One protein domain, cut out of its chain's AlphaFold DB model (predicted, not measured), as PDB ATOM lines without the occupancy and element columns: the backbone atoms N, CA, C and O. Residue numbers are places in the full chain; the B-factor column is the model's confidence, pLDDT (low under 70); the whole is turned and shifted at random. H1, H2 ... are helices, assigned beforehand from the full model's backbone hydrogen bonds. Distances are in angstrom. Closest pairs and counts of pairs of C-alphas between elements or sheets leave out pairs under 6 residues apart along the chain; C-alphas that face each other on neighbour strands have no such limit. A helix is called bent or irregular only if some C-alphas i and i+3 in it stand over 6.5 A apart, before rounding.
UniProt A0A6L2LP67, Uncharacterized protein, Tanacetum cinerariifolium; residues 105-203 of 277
ATOM      1  N   ASP A 105       6.015 -24.454   6.418       57.78
ATOM      2  CA  ASP A 105       5.814 -25.872   6.785       57.78
ATOM      3  C   ASP A 105       4.366 -26.258   7.153       57.78
ATOM      4  O   ASP A 105       4.068 -27.419   7.452       57.78
ATOM      5  N   HIS A 106       3.432 -25.307   7.126       61.84
ATOM      6  CA  HIS A 106       2.020 -25.548   7.419       61.84
ATOM      7  C   HIS A 106       1.080 -25.285   6.241       61.84
ATOM      8  O   HIS A 106      -0.086 -25.673   6.327       61.84
ATOM      9  N   GLU A 107       1.538 -24.681   5.138       70.81
ATOM     10  CA  GLU A 107       0.653 -24.429   3.989       70.81
ATOM     11  C   GLU A 107       0.248 -25.739   3.304       70.81
ATOM     12  O   GLU A 107      -0.944 -26.014   3.161       70.81
ATOM     13  N   TRP A 108       1.211 -26.627   3.028       77.56
ATOM     14  CA  TRP A 108       0.927 -27.928   2.409       77.56
ATOM     15  C   TRP A 108       0.024 -28.819   3.280       77.56
ATOM     16  O   TRP A 108      -0.796 -29.576   2.762       77.56
ATOM     17  N   TYR A 109       0.145 -28.708   4.608       77.31
ATOM     18  CA  TYR A 109      -0.688 -29.446   5.554       77.31
ATOM     19  C   TYR A 109      -2.132 -28.936   5.535       77.31
ATOM     20  O   TYR A 109      -3.075 -29.725   5.567       77.31
ATOM     21  N   ASN A 110      -2.327 -27.618   5.444       80.81
ATOM     22  CA  ASN A 110      -3.660 -27.025   5.370       80.81
ATOM     23  C   ASN A 110      -4.377 -27.376   4.056       80.81
ATOM     24  O   ASN A 110      -5.587 -27.626   4.098       80.81
ATOM     25  N   ASP A 111      -3.629 -27.508   2.958       85.81
ATOM     26  CA  ASP A 111      -4.124 -27.850   1.617       85.81
ATOM     27  C   ASP A 111      -4.573 -29.315   1.448       85.81
ATOM     28  O   ASP A 111      -5.264 -29.649   0.477       85.81
ATOM     29  N   LEU A 112      -4.259 -30.205   2.399       86.50
ATOM     30  CA  LEU A 112      -4.803 -31.566   2.411       86.50
ATOM     31  C   LEU A 112      -6.319 -31.520   2.681       86.50
ATOM     32  O   LEU A 112      -6.781 -31.364   3.813       86.50
ATOM     33  N   MET A 113      -7.117 -31.641   1.620       77.94
ATOM     34  CA  MET A 113      -8.588 -31.608   1.682       77.94
ATOM     35  C   MET A 113      -9.199 -32.826   2.392       77.94
ATOM     36  O   MET A 113     -10.335 -32.756   2.864       77.94
ATOM     37  N   ASP A 114      -8.469 -33.937   2.459       87.94
ATOM     38  CA  ASP A 114      -8.920 -35.176   3.085       87.94
ATOM     39  C   ASP A 114      -8.458 -35.239   4.547       87.94
ATOM     40  O   ASP A 114      -7.261 -35.185   4.834       87.94
ATOM     41  N   GLY A 115      -9.415 -35.368   5.471       91.31
ATOM     42  CA  GLY A 115      -9.122 -35.525   6.896       91.31
ATOM     43  C   GLY A 115      -8.290 -36.775   7.196       91.31
ATOM     44  O   GLY A 115      -7.432 -36.726   8.066       91.31
ATOM     45  N   SER A 116      -8.462 -37.854   6.425       90.06
ATOM     46  CA  SER A 116      -7.708 -39.097   6.634       90.06
ATOM     47  C   SER A 116      -6.226 -38.969   6.266       90.06
ATOM     48  O   SER A 116      -5.374 -39.477   6.988       90.06
ATOM     49  N   LEU A 117      -5.900 -38.218   5.207       85.69
ATOM     50  CA  LEU A 117      -4.511 -37.945   4.819       85.69
ATOM     51  C   LEU A 117      -3.802 -37.022   5.817       85.69
ATOM     52  O   LEU A 117      -2.595 -37.139   6.012       85.69
ATOM     53  N   LYS A 118      -4.543 -36.110   6.460       90.25
ATOM     54  CA  LYS A 118      -4.017 -35.268   7.545       90.25
ATOM     55  C   LYS A 118      -3.653 -36.103   8.770       90.25
ATOM     56  O   LYS A 118      -2.558 -35.935   9.303       90.25
ATOM     57  N   ASP A 119      -4.537 -37.015   9.168       89.06
ATOM     58  CA  ASP A 119      -4.307 -37.901  10.310       89.06
ATOM     59  C   ASP A 119      -3.107 -38.838  10.061       89.06
ATOM     60  O   ASP A 119      -2.232 -38.952  10.918       89.06
ATOM     61  N   GLU A 120      -2.990 -39.418   8.859       91.12
ATOM     62  CA  GLU A 120      -1.845 -40.259   8.474       91.12
ATOM     63  C   GLU A 120      -0.525 -39.465   8.423       91.12
ATOM     64  O   GLU A 120       0.509 -39.936   8.899       91.12
ATOM     65  N   ALA A 121      -0.544 -38.231   7.906       86.50
ATOM     66  CA  ALA A 121       0.639 -37.370   7.878       86.50
ATOM     67  C   ALA A 121       1.117 -36.981   9.289       86.50
ATOM     68  O   ALA A 121       2.325 -36.940   9.537       86.50
ATOM     69  N   LEU A 122       0.193 -36.726  10.224       86.38
ATOM     70  CA  LEU A 122       0.533 -36.470  11.627       86.38
ATOM     71  C   LEU A 122       1.118 -37.705  12.315       86.38
ATOM     72  O   LEU A 122       2.082 -37.573  13.065       86.38
ATOM     73  N   GLU A 123       0.573 -38.894  12.049       89.56
ATOM     74  CA  GLU A 123       1.097 -40.148  12.594       89.56
ATOM     75  C   GLU A 123       2.525 -40.417  12.094       89.56
ATOM     76  O   GLU A 123       3.425 -40.682  12.891       89.56
ATOM     77  N   GLN A 124       2.778 -40.242  10.792       82.56
ATOM     78  CA  GLN A 124       4.125 -40.368  10.221       82.56
ATOM     79  C   GLN A 124       5.098 -39.327  10.784       82.56
ATOM     80  O   GLN A 124       6.247 -39.655  11.084       82.56
ATOM     81  N   LYS A 125       4.645 -38.082  10.972       86.44
ATOM     82  CA  LYS A 125       5.448 -37.029  11.601       86.44
ATOM     83  C   LYS A 125       5.820 -37.390  13.038       86.44
ATOM     84  O   LYS A 125       6.985 -37.257  13.393       86.44
ATOM     85  N   ALA A 126       4.872 -37.880  13.835       80.06
ATOM     86  CA  ALA A 126       5.133 -38.291  15.213       80.06
ATOM     87  C   ALA A 126       6.152 -39.440  15.279       80.06
ATOM     88  O   ALA A 126       7.098 -39.368  16.056       80.06
ATOM     89  N   ILE A 127       6.022 -40.447  14.405       80.31
ATOM     90  CA  ILE A 127       6.993 -41.549  14.286       80.31
ATOM     91  C   ILE A 127       8.386 -41.019  13.912       80.31
ATOM     92  O   ILE A 127       9.400 -41.482  14.444       80.31
ATOM     93  N   TYR A 128       8.450 -40.051  12.992       74.62
ATOM     94  CA  TYR A 128       9.706 -39.440  12.565       74.62
ATOM     95  C   TYR A 128      10.355 -38.618  13.687       74.62
ATOM     96  O   TYR A 128      11.541 -38.790  13.950       74.62
ATOM     97  N   GLU A 129       9.588 -37.773  14.380       76.44
ATOM     98  CA  GLU A 129      10.058 -36.959  15.510       76.44
ATOM     99  C   GLU A 129      10.508 -37.822  16.698       76.44
ATOM    100  O   GLU A 129      11.544 -37.540  17.300       76.44
ATOM    101  N   GLU A 130       9.787 -38.905  17.001       79.88
ATOM    102  CA  GLU A 130      10.168 -39.870  18.039       79.88
ATOM    103  C   GLU A 130      11.486 -40.573  17.678       79.88
ATOM    104  O   GLU A 130      12.425 -40.586  18.474       79.88
ATOM    105  N   SER A 131      11.617 -41.043  16.433       74.19
ATOM    106  CA  SER A 131      12.861 -41.646  15.925       74.19
ATOM    107  C   SER A 131      14.033 -40.653  15.900       74.19
ATOM    108  O   SER A 131      15.198 -41.048  15.999       74.19
ATOM    109  N   TRP A 132      13.740 -39.359  15.753       74.19
ATOM    110  CA  TRP A 132      14.736 -38.293  15.748       74.19
ATOM    111  C   TRP A 132      15.281 -37.989  17.147       74.19
ATOM    112  O   TRP A 132      16.425 -37.553  17.271       74.19
ATOM    113  N   GLY A 133      14.512 -38.250  18.208       80.62
ATOM    114  CA  GLY A 133      14.989 -38.124  19.587       80.62
ATOM    115  C   GLY A 133      16.201 -39.020  19.855       80.62
ATOM    116  O   GLY A 133      17.248 -38.544  20.304       80.62
ATOM    117  N   ASP A 134      16.094 -40.289  19.466       78.94
ATOM    118  CA  ASP A 134      17.177 -41.265  19.612       78.94
ATOM    119  C   ASP A 134      18.362 -40.940  18.689       78.94
ATOM    120  O   ASP A 134      19.522 -41.015  19.100       78.94
ATOM    121  N   ALA A 135      18.078 -40.479  17.464       81.44
ATOM    122  CA  ALA A 135      19.086 -39.998  16.514       81.44
ATOM    123  C   ALA A 135      19.932 -38.870  17.072       81.44
ATOM    124  O   ALA A 135      21.164 -38.884  16.986       81.44
ATOM    125  N   LYS A 136      19.241 -37.890  17.653       87.56
ATOM    126  CA  LYS A 136      19.851 -36.720  18.247       87.56
ATOM    127  C   LYS A 136      20.786 -37.158  19.364       87.56
ATOM    128  O   LYS A 136      21.938 -36.740  19.361       87.56
ATOM    129  N   GLN A 137      20.345 -38.050  20.251       88.00
ATOM    130  CA  GLN A 137      21.180 -38.521  21.354       88.00
ATOM    131  C   GLN A 137      22.420 -39.283  20.873       88.00
ATOM    132  O   GLN A 137      23.520 -39.024  21.359       88.00
ATOM    133  N   SER A 138      22.288 -40.182  19.895       89.31
ATOM    134  CA  SER A 138      23.457 -40.897  19.372       89.31
ATOM    135  C   SER A 138      24.438 -39.966  18.648       89.31
ATOM    136  O   SER A 138      25.648 -40.132  18.781       89.31
ATOM    137  N   MET A 139      23.946 -38.945  17.940       90.06
ATOM    138  CA  MET A 139      24.796 -37.890  17.376       90.06
ATOM    139  C   MET A 139      25.508 -37.086  18.470       90.06
ATOM    140  O   MET A 139      26.703 -36.831  18.333       90.06
ATOM    141  N   ILE A 140      24.834 -36.754  19.583       91.94
ATOM    142  CA  ILE A 140      25.459 -36.055  20.729       91.94
ATOM    143  C   ILE A 140      26.620 -36.897  21.256       91.94
ATOM    144  O   ILE A 140      27.731 -36.393  21.425       91.94
ATOM    145  N   ASN A 141      26.387 -38.196  21.442       93.56
ATOM    146  CA  ASN A 141      27.400 -39.119  21.939       93.56
ATOM    147  C   ASN A 141      28.591 -39.237  20.971       93.56
ATOM    148  O   ASN A 141      29.742 -39.209  21.411       93.56
ATOM    149  N   PHE A 142      28.335 -39.307  19.659       95.06
ATOM    150  CA  PHE A 142      29.387 -39.337  18.641       95.06
ATOM    151  C   PHE A 142      30.247 -38.066  18.658       95.06
ATOM    152  O   PHE A 142      31.475 -38.154  18.685       95.06
ATOM    153  N   TYR A 143      29.628 -36.883  18.713       94.38
ATOM    154  CA  TYR A 143      30.368 -35.623  18.801       94.38
ATOM    155  C   TYR A 143      31.144 -35.491  20.114       94.38
ATOM    156  O   TYR A 143      32.296 -35.058  20.100       94.38
ATOM    157  N   GLY A 144      30.564 -35.910  21.242       95.44
ATOM    158  CA  GLY A 144      31.264 -35.952  22.527       95.44
ATOM    159  C   GLY A 144      32.496 -36.862  22.483       95.44
ATOM    160  O   GLY A 144      33.561 -36.505  22.992       95.44
ATOM    161  N   TRP A 145      32.385 -38.009  21.810       96.81
ATOM    162  CA  TRP A 145      33.517 -38.900  21.567       96.81
ATOM    163  C   TRP A 145      34.588 -38.247  20.684       96.81
ATOM    164  O   TRP A 145      35.760 -38.247  21.063       96.81
ATOM    165  N   LEU A 146      34.201 -37.621  19.564       95.94
ATOM    166  CA  LEU A 146      35.132 -36.899  18.692       95.94
ATOM    167  C   LEU A 146      35.879 -35.797  19.448       95.94
ATOM    168  O   LEU A 146      37.101 -35.738  19.361       95.94
ATOM    169  N   MET A 147      35.178 -34.983  20.238       94.88
ATOM    170  CA  MET A 147      35.783 -33.913  21.038       94.88
ATOM    171  C   MET A 147      36.782 -34.445  22.071       94.88
ATOM    172  O   MET A 147      37.862 -33.878  22.255       94.88
ATOM    173  N   LYS A 148      36.443 -35.554  22.738       95.88
ATOM    174  CA  LYS A 148      37.295 -36.163  23.767       95.88
ATOM    175  C   LYS A 148      38.550 -36.806  23.176       95.88
ATOM    176  O   LYS A 148      39.618 -36.728  23.786       95.88
ATOM    177  N   THR A 149      38.428 -37.448  22.016       96.25
ATOM    178  CA  THR A 149      39.523 -38.192  21.378       96.25
ATOM    179  C   THR A 149      40.389 -37.302  20.491       96.25
ATOM    180  O   THR A 149      41.614 -37.429  20.497       96.25
ATOM    181  N   PHE A 150      39.777 -36.364  19.771       94.25
ATOM    182  CA  PHE A 150      40.425 -35.500  18.792       94.25
ATOM    183  C   PHE A 150      40.140 -34.033  19.133       94.25
ATOM    184  O   PHE A 150      39.151 -33.449  18.704       94.25
ATOM    185  N   LYS A 151      41.055 -33.395  19.875       89.50
ATOM    186  CA  LYS A 151      40.919 -31.972  20.252       89.50
ATOM    187  C   LYS A 151      40.727 -31.027  19.055       89.50
ATOM    188  O   LYS A 151      40.109 -29.981  19.208       89.50
ATOM    189  N   ASN A 152      41.214 -31.425  17.880       92.69
ATOM    190  CA  ASN A 152      41.101 -30.682  16.630       92.69
ATOM    191  C   ASN A 152      40.174 -31.390  15.624       92.69
ATOM    192  O   ASN A 152      40.448 -31.393  14.432       92.69
ATOM    193  N   PHE A 153      39.096 -32.043  16.073       93.19
ATOM    194  CA  PHE A 153      38.224 -32.802  15.161       93.19
ATOM    195  C   PHE A 153      37.614 -31.949  14.026       93.19
ATOM    196  O   PHE A 153      37.234 -32.490  12.995       93.19
ATOM    197  N   HIS A 154      37.543 -30.626  14.200       91.44
ATOM    198  CA  HIS A 154      37.104 -29.670  13.181       91.44
ATOM    199  C   HIS A 154      38.102 -29.498  12.020       91.44
ATOM    200  O   HIS A 154      37.728 -28.962  10.985       91.44
ATOM    201  N   GLU A 155      39.353 -29.944  12.178       93.75
ATOM    202  CA  GLU A 155      40.376 -29.965  11.120       93.75
ATOM    203  C   GLU A 155      40.372 -31.289  10.333       93.75
ATOM    204  O   GLU A 155      41.152 -31.447   9.396       93.75
ATOM    205  N   LEU A 156      39.540 -32.265  10.721       91.56
ATOM    206  CA  LEU A 156      39.466 -33.549  10.027       91.56
ATOM    207  C   LEU A 156      38.800 -33.361   8.667       91.56
ATOM    208  O   LEU A 156      37.745 -32.734   8.559       91.56
ATOM    209  N   ASP A 157      39.386 -33.961   7.634       95.50
ATOM    210  CA  ASP A 157      38.730 -34.026   6.338       95.50
ATOM    211  C   ASP A 157      37.451 -34.875   6.421       95.50
ATOM    212  O   ASP A 157      37.301 -35.775   7.257       95.50
ATOM    213  N   TYR A 158      36.514 -34.592   5.520       90.12
ATOM    214  CA  TYR A 158      35.211 -35.248   5.499       90.12
ATOM    215  C   TYR A 158      35.308 -36.775   5.339       90.12
ATOM    216  O   TYR A 158      34.559 -37.511   5.980       90.12
ATOM    217  N   GLY A 159      36.251 -37.268   4.527       93.75
ATOM    218  CA  GLY A 159      36.420 -38.703   4.294       93.75
ATOM    219  C   GLY A 159      36.909 -39.441   5.541       93.75
ATOM    220  O   GLY A 159      36.502 -40.578   5.803       93.75
ATOM    221  N   LEU A 160      37.753 -38.799   6.346       92.50
ATOM    222  CA  LEU A 160      38.165 -39.313   7.645       92.50
ATOM    223  C   LEU A 160      37.026 -39.262   8.668       92.50
ATOM    224  O   LEU A 160      36.849 -40.227   9.416       92.50
ATOM    225  N   LEU A 161      36.221 -38.196   8.669       93.88
ATOM    226  CA  LEU A 161      35.050 -38.079   9.541       93.88
ATOM    227  C   LEU A 161      34.040 -39.212   9.287       93.88
ATOM    228  O   LEU A 161      33.570 -39.833  10.240       93.88
ATOM    229  N   GLU A 162      33.778 -39.547   8.020       92.75
ATOM    230  CA  GLU A 162      32.913 -40.671   7.626       92.75
ATOM    231  C   GLU A 162      33.443 -42.013   8.158       92.75
ATOM    232  O   GLU A 162      32.703 -42.805   8.746       92.75
ATOM    233  N   LYS A 163      34.752 -42.262   8.018       95.19
ATOM    234  CA  LYS A 163      35.391 -43.487   8.528       95.19
ATOM    235  C   LYS A 163      35.334 -43.573  10.052       95.19
ATOM    236  O   LYS A 163      35.119 -44.659  10.592       95.19
ATOM    237  N   LEU A 164      35.523 -42.450  10.745       95.19
ATOM    238  CA  LEU A 164      35.422 -42.368  12.202       95.19
ATOM    239  C   LEU A 164      33.991 -42.600  12.679       95.19
ATOM    240  O   LEU A 164      33.796 -43.303  13.668       95.19
ATOM    241  N   GLN A 165      33.003 -42.073  11.960       94.75
ATOM    242  CA  GLN A 165      31.594 -42.339  12.222       94.75
ATOM    243  C   GLN A 165      31.286 -43.834  12.065       94.75
ATOM    244  O   GLN A 165      30.712 -44.452  12.961       94.75
ATOM    245  N   ASP A 166      31.732 -44.450  10.971       93.19
ATOM    246  CA  ASP A 166      31.556 -45.882  10.726       93.19
ATOM    247  C   ASP A 166      32.236 -46.758  11.786       93.19
ATOM    248  O   ASP A 166      31.674 -47.775  12.205       93.19
ATOM    249  N   TYR A 167      33.437 -46.375  12.223       95.12
ATOM    250  CA  TYR A 167      34.149 -47.035  13.312       95.12
ATOM    251  C   TYR A 167      33.388 -46.904  14.633       95.12
ATOM    252  O   TYR A 167      33.155 -47.906  15.311       95.12
ATOM    253  N   TRP A 168      32.954 -45.691  14.978       95.56
ATOM    254  CA  TRP A 168      32.224 -45.428  16.213       95.56
ATOM    255  C   TRP A 168      30.937 -46.250  16.286       95.56
ATOM    256  O   TRP A 168      30.686 -46.897  17.301       95.56
ATOM    257  N   TRP A 169      30.180 -46.333  15.190       92.50
ATOM    258  CA  TRP A 169      28.980 -47.167  15.133       92.50
ATOM    259  C   TRP A 169      29.268 -48.661  15.297       92.50
ATOM    260  O   TRP A 169      28.474 -49.365  15.915       92.50
ATOM    261  N   LYS A 170      30.384 -49.166  14.756       92.31
ATOM    262  CA  LYS A 170      30.767 -50.580  14.913       92.31
ATOM    263  C   LYS A 170      31.104 -50.924  16.361       92.31
ATOM    264  O   LYS A 170      30.763 -52.006  16.821       92.31
ATOM    265  N   VAL A 171      31.778 -50.023  17.072       91.19
ATOM    266  CA  VAL A 171      32.194 -50.260  18.463       91.19
ATOM    267  C   VAL A 171      31.026 -50.074  19.435       91.19
ATOM    268  O   VAL A 171      30.932 -50.789  20.432       91.19
ATOM    269  N   ASN A 172      30.100 -49.166  19.124       91.75
ATOM    270  CA  ASN A 172      28.967 -48.837  19.985       91.75
ATOM    271  C   ASN A 172      27.653 -49.482  19.529       91.75
ATOM    272  O   ASN A 172      26.589 -49.019  19.906       91.75
ATOM    273  N   GLU A 173      27.692 -50.581  18.764       85.38
ATOM    274  CA  GLU A 173      26.499 -51.219  18.173       85.38
ATOM    275  C   GLU A 173      25.359 -51.472  19.188       85.38
ATOM    276  O   GLU A 173      24.180 -51.365  18.853       85.38
ATOM    277  N   HIS A 174      25.707 -51.721  20.454       80.50
ATOM    278  CA  HIS A 174      24.768 -51.874  21.564       80.50
ATOM    279  C   HIS A 174      23.992 -50.588  21.915       80.50
ATOM    280  O   HIS A 174      22.796 -50.667  22.194       80.50
ATOM    281  N   GLU A 175      24.627 -49.415  21.843       71.00
ATOM    282  CA  GLU A 175      23.989 -48.103  22.041       71.00
ATOM    283  C   GLU A 175      23.144 -47.679  20.829       71.00
ATOM    284  O   GLU A 175      22.350 -46.746  20.907       71.00
ATOM    285  N   CYS A 176      23.316 -48.355  19.692       66.50
ATOM    286  CA  CYS A 176      22.856 -47.885  18.384       66.50
ATOM    287  C   CYS A 176      21.849 -48.842  17.731       66.50
ATOM    288  O   CYS A 176      21.573 -48.760  16.531       66.50
ATOM    289  N   THR A 177      21.271 -49.744  18.524       62.88
ATOM    290  CA  THR A 177      20.326 -50.782  18.086       62.88
ATOM    291  C   THR A 177      19.085 -50.230  17.370       62.88
ATOM    292  O   THR A 177      18.561 -50.890  16.470       62.88
ATOM    293  N   LEU A 178      18.655 -49.000  17.673       55.44
ATOM    294  CA  LEU A 178      17.564 -48.306  16.964       55.44
ATOM    295  C   LEU A 178      18.010 -47.672  15.630       55.44
ATOM    296  O   LEU A 178      17.212 -47.527  14.703       55.44
ATOM    297  N   PHE A 179      19.309 -47.400  15.474       61.19
ATOM    298  CA  PHE A 179      19.890 -46.693  14.330       61.19
ATOM    299  C   PHE A 179      20.306 -47.585  13.157       61.19
ATOM    300  O   PHE A 179      20.367 -47.126  12.014       61.19
ATOM    301  N   ALA A 180      20.512 -48.885  13.388       56.78
ATOM    302  CA  ALA A 180      20.794 -49.849  12.321       56.78
ATOM    303  C   ALA A 180      19.701 -49.861  11.228       56.78
ATOM    304  O   ALA A 180      19.986 -50.113  10.055       56.78
ATOM    305  N   LYS A 181      18.456 -49.515  11.590       54.81
ATOM    306  CA  LYS A 181      17.330 -49.348  10.656       54.81
ATOM    307  C   LYS A 181      17.427 -48.056   9.826       54.81
ATOM    308  O   LYS A 181      16.981 -48.027   8.680       54.81
ATOM    309  N   TRP A 182      18.052 -47.022  10.385       55.00
ATOM    310  CA  TRP A 182      18.184 -45.669   9.835       55.00
ATOM    311  C   TRP A 182      19.342 -45.508   8.841       55.00
ATOM    312  O   TRP A 182      19.257 -44.687   7.931       55.00
ATOM    313  N   ARG A 183      20.396 -46.335   8.926       49.34
ATOM    314  CA  ARG A 183      21.531 -46.324   7.969       49.34
ATOM    315  C   ARG A 183      21.087 -46.488   6.504       49.34
ATOM    316  O   ARG A 183      21.753 -46.011   5.593       49.34
ATOM    317  N   ASN A 184      19.933 -47.124   6.284       49.78
ATOM    318  CA  ASN A 184      19.306 -47.257   4.966       49.78
ATOM    319  C   ASN A 184      18.511 -46.007   4.531       49.78
ATOM    320  O   ASN A 184      18.328 -45.806   3.334       49.78
ATOM    321  N   TYR A 185      18.069 -45.164   5.472       45.75
ATOM    322  CA  TYR A 185      17.305 -43.932   5.227       45.75
ATOM    323  C   TYR A 185      18.195 -42.721   4.902       45.75
ATOM    324  O   TYR A 185      17.850 -41.936   4.022       45.75
ATOM    325  N   ILE A 186      19.375 -42.606   5.528       45.22
ATOM    326  CA  ILE A 186      20.328 -41.495   5.287       45.22
ATOM    327  C   ILE A 186      20.891 -41.513   3.854       45.22
ATOM    328  O   ILE A 186      21.304 -40.487   3.326       45.22
ATOM    329  N   ARG A 187      20.841 -42.663   3.168       45.38
ATOM    330  CA  ARG A 187      21.248 -42.788   1.758       45.38
ATOM    331  C   ARG A 187      20.229 -42.219   0.751       45.38
ATOM    332  O   ARG A 187      20.487 -42.272  -0.450       45.38
ATOM    333  N   GLY A 188      19.083 -41.718   1.219       34.00
ATOM    334  CA  GLY A 188      18.075 -41.010   0.423       34.00
ATOM    335  C   GLY A 188      18.277 -39.482   0.395       34.00
ATOM    336  O   GLY A 188      19.186 -38.972   1.040       34.00
ATOM    337  N   PRO A 189      17.426 -38.725  -0.325       26.48
ATOM    338  CA  PRO A 189      17.604 -37.295  -0.649       26.48
ATOM    339  C   PRO A 189      17.553 -36.301   0.538       26.48
ATOM    340  O   PRO A 189      17.424 -35.102   0.316       26.48
ATOM    341  N   TYR A 190      17.687 -36.764   1.782       34.84
ATOM    342  CA  TYR A 190      17.566 -35.974   3.015       34.84
ATOM    343  C   TYR A 190      18.875 -35.906   3.831       34.84
ATOM    344  O   TYR A 190      18.852 -35.733   5.045       34.84
ATOM    345  N   ALA A 191      20.035 -36.031   3.180       37.47
ATOM    346  CA  ALA A 191      21.352 -36.117   3.825       37.47
ATOM    347  C   ALA A 191      21.901 -34.801   4.437       37.47
ATOM    348  O   ALA A 191      23.091 -34.721   4.730       37.47
ATOM    349  N   ASN A 192      21.088 -33.757   4.633       45.09
ATOM    350  CA  ASN A 192      21.592 -32.413   4.936       45.09
ATOM    351  C   ASN A 192      20.921 -31.781   6.171       45.09
ATOM    352  O   ASN A 192      19.970 -31.025   6.021       45.09
ATOM    353  N   TYR A 193      21.383 -32.110   7.389       47.66
ATOM    354  CA  TYR A 193      20.873 -31.522   8.650       47.66
ATOM    355  C   TYR A 193      21.933 -31.411   9.774       47.66
ATOM    356  O   TYR A 193      21.652 -31.652  10.947       47.66
ATOM    357  N   TYR A 194      23.176 -31.044   9.434       47.75
ATOM    358  CA  TYR A 194      24.295 -30.991  10.394       47.75
ATOM    359  C   TYR A 194      24.517 -29.619  11.079       47.75
ATOM    360  O   TYR A 194      25.150 -29.581  12.132       47.75
ATOM    361  N   SER A 195      23.987 -28.501  10.559       43.41
ATOM    362  CA  SER A 195      24.314 -27.156  11.083       43.41
ATOM    363  C   SER A 195      23.611 -26.793  12.398       43.41
ATOM    364  O   SER A 195      24.265 -26.324  13.323       43.41
ATOM    365  N   ASN A 196      22.310 -27.079  12.539       46.56
ATOM    366  CA  ASN A 196      21.520 -26.685  13.723       46.56
ATOM    367  C   ASN A 196      21.944 -27.379  15.028       46.56
ATOM    368  O   ASN A 196      21.547 -26.975  16.119       46.56
ATOM    369  N   PHE A 197      22.717 -28.456  14.935       53.12
ATOM    370  CA  PHE A 197      23.061 -29.298  16.071       53.12
ATOM    371  C   PHE A 197      24.255 -28.759  16.879       53.12
ATOM    372  O   PHE A 197      24.272 -28.858  18.107       53.12
ATOM    373  N   LEU A 198      25.236 -28.148  16.207       52.72
ATOM    374  CA  LEU A 198      26.455 -27.622  16.836       52.72
ATOM    375  C   LEU A 198      26.193 -26.398  17.729       52.72
ATOM    376  O   LEU A 198      26.864 -26.238  18.748       52.72
ATOM    377  N   ASP A 199      25.196 -25.580  17.392       52.00
ATOM    378  CA  ASP A 199      24.821 -24.407  18.191       52.00
ATOM    379  C   ASP A 199      24.113 -24.786  19.501       52.00
ATOM    380  O   ASP A 199      24.286 -24.113  20.515       52.00
ATOM    381  N   VAL A 200      23.381 -25.908  19.520       55.06
ATOM    382  CA  VAL A 200      22.716 -26.420  20.731       55.06
ATOM    383  C   VAL A 200      23.737 -26.930  21.755       55.06
ATOM    384  O   VAL A 200      23.574 -26.698  22.949       55.06
ATOM    385  N   MET A 201      24.823 -27.571  21.307       52.06
ATOM    386  CA  MET A 201      25.817 -28.159  22.216       52.06
ATOM    387  C   MET A 201      26.676 -27.123  22.952       52.06
ATOM    388  O   MET A 201      27.047 -27.350  24.101       52.06
ATOM    389  N   LYS A 202      26.961 -25.966  22.340       54.97
ATOM    390  CA  LYS A 202      27.743 -24.895  22.992       54.97
ATOM    391  C   LYS A 202      27.043 -24.298  24.217       54.97
ATOM    392  O   LYS A 202      27.711 -23.766  25.094       54.97
ATOM    393  N   HIS A 203      25.714 -24.379  24.281       47.66
ATOM    394  CA  HIS A 203      24.921 -23.700  25.303       47.66
ATOM    395  C   HIS A 203      24.752 -24.516  26.602       47.66
ATOM    396  O   HIS A 203      24.435 -23.936  27.639       47.66
TER     397      HIS A 203
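Overview. This is residues 105 to 203 of the 277 residues of an uncharacterized protein of Tanacetum cinerariifolium (UniProt A0A6L2LP67). One long straight helix, H2, makes the longest axis, and the other parts lie loosely about it with few contacts. Near its far end H3 stands across it, a long link loops from H3 past H2 in an open arc to H4 near H2, and the small H1 folds back by H2's first turns. The printed part has 99 residues with four named helices, in the order H1, H2, H3, H4, and no named strand; the class is all helix, with 62 of the 99 residues in helices. The whole is loose, with a radius of gyration of the C-alphas of 17.0 A, and elongated, spanning 52 by 28 by 25 A.

Arrangement. H1, residues 107 to 110, is close to but not clearly touching H2, residues 115 to 149; their closest C-alphas, those of Tyr 109 and Lys 118, are 7.0 A apart. H3, residues 158 to 171, is also close to but not clearly touching H2; their closest C-alphas, those of Phe 142 and Trp 168, are 7.1 A apart. The lines of H2 and H3 are about perpendicular, at 84 degrees. H4, residues 195 to 203, and H2 are near each other, with no pair of C-alphas within 8 A but 8 pairs within 10 A. H4 is apart from H1 and from H3, and H1 is apart from H3. In H3 every O i to N i+4 pair is within hydrogen-bond range, against 30 of 31 in H2 and 1 of 5 in H4, where 2 of 6 O i to N i+3 pairs are within range; H1 is too short for an O i to N i+4 pair.

Along the chain. H1 begins at C-alpha 107, at (0.653, -24.429, 3.989), and is 5.2 A long from first to last C-alpha. H2 runs 50.8 A, from C-alpha 115 at (-9.122, -35.525, 6.896) to C-alpha 149 at (39.523, -38.192, 21.378). H3 is 20.1 A long. H4 is 14.6 A long and ends at C-alpha 203, at (24.921, -23.700, 25.303); it is neither bent nor irregular, but only just: C-alphas 195 and 198 are 6.2 A apart.

Size, cuts and confidence. The two C-alphas farthest apart, those of Met 113 and Lys 151, are 52.9 A apart. The printed part has no cut. The link from H1 to H2 is tight, that from H2 to H3 short, and that from H3 to H4, residues 172 to 194, long. Residues 123 to 130 of H2, residues 147 to 152, of which 147 to 149 belong to H2, and residues 183 to 193 stand free. The mean pLDDT of the printed part is 76.5; residues 105 to 106 and 176 to 203 are under 70.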